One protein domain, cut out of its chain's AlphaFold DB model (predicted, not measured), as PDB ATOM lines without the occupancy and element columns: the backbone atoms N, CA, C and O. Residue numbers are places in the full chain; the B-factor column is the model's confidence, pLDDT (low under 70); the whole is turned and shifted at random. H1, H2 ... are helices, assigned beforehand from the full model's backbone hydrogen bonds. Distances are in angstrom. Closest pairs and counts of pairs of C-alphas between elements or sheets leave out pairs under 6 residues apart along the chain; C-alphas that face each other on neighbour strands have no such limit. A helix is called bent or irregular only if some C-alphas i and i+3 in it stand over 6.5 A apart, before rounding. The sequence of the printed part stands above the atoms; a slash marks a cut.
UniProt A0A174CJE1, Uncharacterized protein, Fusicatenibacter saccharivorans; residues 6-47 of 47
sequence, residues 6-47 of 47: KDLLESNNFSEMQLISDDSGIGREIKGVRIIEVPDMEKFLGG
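What this domain is: This is residues 6 to 47 of the 47 residues of an uncharacterized protein of Fusicatenibacter saccharivorans (UniProt A0A174CJE1). There is little regular structure here: the short helix H2 lies at one end of a loose fold and the still shorter H1 toward the other, and the long stretch of residues 11 to 37 winds between them in open loops. Residues 10 to 16 and 37 to 43 stand free. The printed part has 42 residues, 14 of them in the two named helices, H1 then H2, with no named strand; the class is all helix. The whole is loose, with a radius of gyration of the C-alphas of 11.7 A and spans of 27 by 21 by 19 A.

Where its parts are: Find C-alpha 38 at (192.485, 181.906, 156.943); from there H2, residues 38 to 46, runs 12.9 A to C-alpha 46 at (200.448, 172.113, 159.452). H2 is neither bent nor irregular, but only just: C-alphas 39 and 42 are 6.3 A apart. Look back to C-alpha 6 at (213.534, 191.938, 159.188), where H1, residues 6 to 10, begins.

How they stand to each other: H2 and H1 are apart, with no C-alpha of the one within 8 A of the other. In H1 the O i to N i+4 pair is within hydrogen-bond range; in H2, 3 of 5 are.

The domain as a whole: The C-alphas farthest apart, of Asn 12 and Gly 47, are 29.5 A apart. The link from H1 to H2 is long, 27 residues, and the printed part has no cut. Only residue 47 has a pLDDT under 70.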
ATOM      1  N   LYS A   6     213.190 190.853 158.270       91.88
ATOM      2  CA  LYS A   6     213.534 191.938 159.188       91.88
ATOM      3  C   LYS A   6     213.126 193.309 158.642       91.88
ATOM      4  O   LYS A   6     212.444 194.050 159.340       91.88
ATOM      5  N   ASP A   7     213.495 193.613 157.397       92.56
ATOM      6  CA  ASP A   7     213.188 194.908 156.776       92.56
ATOM      7  C   ASP A   7     211.675 195.152 156.681       92.56
ATOM      8  O   ASP A   7     211.219 196.283 156.837       92.56
ATOM      9  N   LEU A   8     210.884 194.097 156.446       90.88
ATOM     10  CA  LEU A   8     209.423 194.183 156.427       90.88
ATOM     11  C   LEU A   8     208.843 194.466 157.813       90.88
ATOM     12  O   LEU A   8     208.010 195.366 157.944       90.88
ATOM     13  N   LEU A   9     209.298 193.734 158.830       89.56
ATOM     14  CA  LEU A   9     208.818 193.877 160.202       89.56
ATOM     15  C   LEU A   9     209.162 195.258 160.781       89.56
ATOM     16  O   LEU A   9     208.315 195.912 161.382       89.56
ATOM     17  N   GLU A  10     210.384 195.740 160.540       90.25
ATOM     18  CA  GLU A  10     210.854 197.052 161.006       90.25
ATOM     19  C   GLU A  10     210.279 198.223 160.194       90.25
ATOM     20  O   GLU A  10     210.312 199.363 160.653       90.25
ATOM     21  N   SER A  11     209.708 197.966 159.010       89.94
ATOM     22  CA  SER A  11     209.132 199.019 158.165       89.94
ATOM     23  C   SER A  11     207.930 199.727 158.797       89.94
ATOM     24  O   SER A  11     207.576 200.823 158.366       89.94
ATOM     25  N   ASN A  12     207.288 199.096 159.790       84.12
ATOM     26  CA  ASN A  12     206.112 199.594 160.510       84.12
ATOM     27  C   ASN A  12     204.943 200.043 159.603       84.12
ATOM     28  O   ASN A  12     204.063 200.790 160.024       84.12
ATOM     29  N   ASN A  13     204.908 199.571 158.351       88.38
ATOM     30  CA  ASN A  13     203.812 199.840 157.415       88.38
ATOM     31  C   ASN A  13     202.518 199.112 157.809       88.38
ATOM     32  O   ASN A  13     201.436 199.464 157.345       88.38
ATOM     33  N   PHE A  14     202.633 198.094 158.662       86.25
ATOM     34  CA  PHE A  14     201.539 197.244 159.105       86.25
ATOM     35  C   PHE A  14     201.593 197.139 160.627       86.25
ATOM     36  O   PHE A  14     202.340 196.334 161.178       86.25
ATOM     37  N   SER A  15     200.804 197.967 161.307       80.56
ATOM     38  CA  SER A  15     200.832 198.107 162.770       80.56
ATOM     39  C   SER A  15     200.454 196.826 163.524       80.56
ATOM     40  O   SER A  15     200.797 196.675 164.691       80.56
ATOM     41  N   GLU A  16     199.764 195.902 162.857       86.06
ATOM     42  CA  GLU A  16     199.334 194.615 163.413       86.06
ATOM     43  C   GLU A  16     200.169 193.435 162.896       86.06
ATOM     44  O   GLU A  16     199.772 192.284 163.052       86.06
ATOM     45  N   MET A  17     201.313 193.685 162.253       88.19
ATOM     46  CA  MET A  17     202.174 192.611 161.764       88.19
ATOM     47  C   MET A  17     202.882 191.910 162.924       88.19
ATOM     48  O   MET A  17     203.561 192.543 163.729       88.19
ATOM     49  N   GLN A  18     202.738 190.586 162.986       86.25
ATOM     50  CA  GLN A  18     203.311 189.750 164.039       86.25
ATOM     51  C   GLN A  18     203.948 188.511 163.416       86.25
ATOM     52  O   GLN A  18     203.441 187.965 162.432       86.25
ATOM     53  N   LEU A  19     205.049 188.050 164.005       87.06
ATOM     54  CA  LEU A  19     205.611 186.749 163.672       87.06
ATOM     55  C   LEU A  19     204.773 185.655 164.338       87.06
ATOM     56  O   LEU A  19     204.490 185.708 165.530       87.06
ATOM     57  N   ILE A  20     204.374 184.660 163.547       84.94
ATOM     58  CA  ILE A  20     203.598 183.496 164.014       84.94
ATOM     59  C   ILE A  20     204.533 182.377 164.521       84.94
ATOM     60  O   ILE A  20     204.095 181.436 165.176       84.94
ATOM     61  N   SER A  21     205.830 182.475 164.223       82.38
ATOM     62  CA  SER A  21     206.877 181.534 164.633       82.38
ATOM     63  C   SER A  21     208.068 182.297 165.226       82.38
ATOM     64  O   SER A  21     207.977 183.502 165.453       82.38
ATOM     65  N   ASP A  22     209.170 181.603 165.494       85.50
ATOM     66  CA  ASP A  22     210.388 182.202 166.034       85.50
ATOM     67  C   ASP A  22     211.157 183.066 165.009       85.50
ATOM     68  O   ASP A  22     210.837 183.136 163.818       85.50
ATOM     69  N   ASP A  23     212.227 183.710 165.474       87.50
ATOM     70  CA  ASP A  23     213.070 184.585 164.651       87.50
ATOM     71  C   ASP A  23     214.017 183.818 163.703       87.50
ATOM     72  O   ASP A  23     214.852 184.428 163.029       87.50
ATOM     73  N   SER A  24     213.911 182.485 163.599       85.25
ATOM     74  CA  SER A  24     214.838 181.661 162.801       85.25
ATOM     75  C   SER A  24     214.858 182.035 161.312       85.25
ATOM     76  O   SER A  24     215.845 181.801 160.609       85.25
ATOM     77  N   GLY A  25     213.772 182.638 160.818       86.62
ATOM     78  CA  GLY A  25     213.613 183.096 159.441       86.62
ATOM     79  C   GLY A  25     213.868 184.585 159.207       86.62
ATOM     80  O   GLY A  25     213.793 185.012 158.057       86.62
ATOM     81  N   ILE A  26     214.172 185.381 160.238       90.94
ATOM     82  CA  ILE A  26     214.103 186.850 160.143       90.94
ATOM     83  C   ILE A  26     215.127 187.454 159.163       90.94
ATOM     84  O   ILE A  26     214.868 188.461 158.509       90.94
ATOM     85  N   GLY A  27     216.281 186.799 159.005       91.56
ATOM     86  CA  GLY A  27     217.324 187.202 158.058       91.56
ATOM     87  C   GLY A  27     217.124 186.697 156.625       91.56
ATOM     88  O   GLY A  27     217.978 186.944 155.775       91.56
ATOM     89  N   ARG A  28     216.050 185.947 156.333       91.44
ATOM     90  CA  ARG A  28     215.802 185.412 154.985       91.44
ATOM     91  C   ARG A  28     215.310 186.510 154.046       91.44
ATOM     92  O   ARG A  28     214.510 187.361 154.427       91.44
ATOM     93  N   GLU A  29     215.768 186.446 152.799       95.00
ATOM     94  CA  GLU A  29     215.307 187.323 151.724       95.00
ATOM     95  C   GLU A  29     213.886 186.940 151.280       95.00
ATOM     96  O   GLU A  29     213.592 185.770 151.009       95.00
ATOM     97  N   ILE A  30     213.014 187.938 151.174       91.94
ATOM     98  CA  ILE A  30     211.663 187.813 150.640       91.94
ATOM     99  C   ILE A  30     211.757 187.780 149.115       91.94
ATOM    100  O   ILE A  30     212.064 188.778 148.468       91.94
ATOM    101  N   LYS A  31     211.446 186.622 148.526       91.94
ATOM    102  CA  LYS A  31     211.412 186.440 147.062       91.94
ATOM    103  C   LYS A  31     210.058 186.772 146.431       91.94
ATOM    104  O   LYS A  31     209.959 186.879 145.213       91.94
ATOM    105  N   GLY A  32     209.013 186.896 147.244       89.44
ATOM    106  CA  GLY A  32     207.649 187.172 146.810       89.44
ATOM    107  C   GLY A  32     206.661 187.025 147.962       89.44
ATOM    108  O   GLY A  32     207.005 186.497 149.019       89.44
ATOM    109  N   VAL A  33     205.433 187.489 147.743       87.25
ATOM    110  CA  VAL A  33     204.343 187.440 148.725       87.25
ATOM    111  C   VAL A  33     203.184 186.650 148.129       87.25
ATOM    112  O   VAL A  33     202.836 186.832 146.962       87.25
ATOM    113  N   ARG A  34     202.579 185.773 148.930       87.19
ATOM    114  CA  ARG A  34     201.333 185.080 148.599       87.19
ATOM    115  C   ARG A  34     200.306 185.408 149.675       87.19
ATOM    116  O   ARG A  34     200.573 185.203 150.852       87.19
ATOM    117  N   ILE A  35     199.145 185.896 149.252       85.94
ATOM    118  CA  ILE A  35     197.985 186.088 150.124       85.94
ATOM    119  C   ILE A  35     197.238 184.754 150.175       85.94
ATOM    120  O   ILE A  35     196.977 184.159 149.129       85.94
ATOM    121  N   ILE A  36     196.943 184.277 151.380       86.62
ATOM    122  CA  ILE A  36     196.156 183.065 151.627       86.62
ATOM    123  C   ILE A  36     194.955 183.420 152.499       86.62
ATOM    124  O   ILE A  36     195.039 184.324 153.330       86.62
ATOM    125  N   GLU A  37     193.841 182.722 152.306       87.00
ATOM    126  CA  GLU A  37     192.695 182.841 153.204       87.00
ATOM    127  C   GLU A  37     192.966 182.087 154.515       87.00
ATOM    128  O   GLU A  37     193.713 181.106 154.541       87.00
ATOM    129  N   VAL A  38     192.329 182.519 155.608       81.31
ATOM    130  CA  VAL A  38     192.485 181.906 156.943       81.31
ATOM    131  C   VAL A  38     192.256 180.382 156.939       81.31
ATOM    132  O   VAL A  38     193.067 179.680 157.540       81.31
ATOM    133  N   PRO A  39     191.251 179.819 156.233       79.88
ATOM    134  CA  PRO A  39     191.058 178.367 156.175       79.88
ATOM    135  C   PRO A  39     192.218 177.598 155.521       79.88
ATOM    136  O   PRO A  39     192.414 176.417 155.796       79.88
ATOM    137  N   ASP A  40     192.998 178.246 154.655       82.38
ATOM    138  CA  ASP A  40     194.170 177.633 154.025       82.38
ATOM    139  C   ASP A  40     195.450 177.825 154.852       82.38
ATOM    140  O   ASP A  40     196.445 177.141 154.608       82.38
ATOM    141  N   MET A  41     195.426 178.688 155.871       83.00
ATOM    142  CA  MET A  41     196.543 178.896 156.793       83.00
ATOM    143  C   MET A  41     196.888 177.620 157.569       83.00
ATOM    144  O   MET A  41     198.063 177.285 157.686       83.00
ATOM    145  N   GLU A  42     195.885 176.862 158.027       79.25
ATOM    146  CA  GLU A  42     196.101 175.591 158.737       79.25
ATOM    147  C   GLU A  42     196.830 174.564 157.863       79.25
ATOM    148  O   GLU A  42     197.759 173.903 158.321       79.25
ATOM    149  N   LYS A  43     196.473 174.480 156.574       81.81
ATOM    150  CA  LYS A  43     197.147 173.591 155.614       81.81
ATOM    151  C   LYS A  43     198.587 174.025 155.339       81.81
ATOM    152  O   LYS A  43     199.443 173.181 155.107       81.81
ATOM    153  N   PHE A  44     198.849 175.332 155.336       78.50
ATOM    154  CA  PHE A  44     200.181 175.883 155.078       78.50
ATOM    155  C   PHE A  44     201.130 175.770 156.272       78.50
ATOM    156  O   PHE A  44     202.333 175.626 156.072       78.50
ATOM    157  N   LEU A  45     200.604 175.860 157.495       76.31
ATOM    158  CA  LEU A  45     201.394 175.773 158.724       76.31
ATOM    159  C   LEU A  45     201.501 174.343 159.265       76.31
ATOM    160  O   LEU A  45     202.456 174.046 159.977       76.31
ATOM    161  N   GLY A  46     200.535 173.480 158.941       71.38
ATOM    162  CA  GLY A  46     200.448 172.113 159.452       71.38
ATOM    163  C   GLY A  46     201.511 171.156 158.918       71.38
ATOM    164  O   GLY A  46     201.923 170.275 159.668       71.38
ATOM    165  N   GLY A  47     201.995 171.366 157.687       55.94
ATOM    166  CA  GLY A  47     202.933 170.447 157.026       55.94
ATOM    167  C   GLY A  47     202.278 169.151 156.568       55.94
ATOM    168  O   GLY A  47     201.817 168.370 157.426       55.94
TER     169      GLY A  47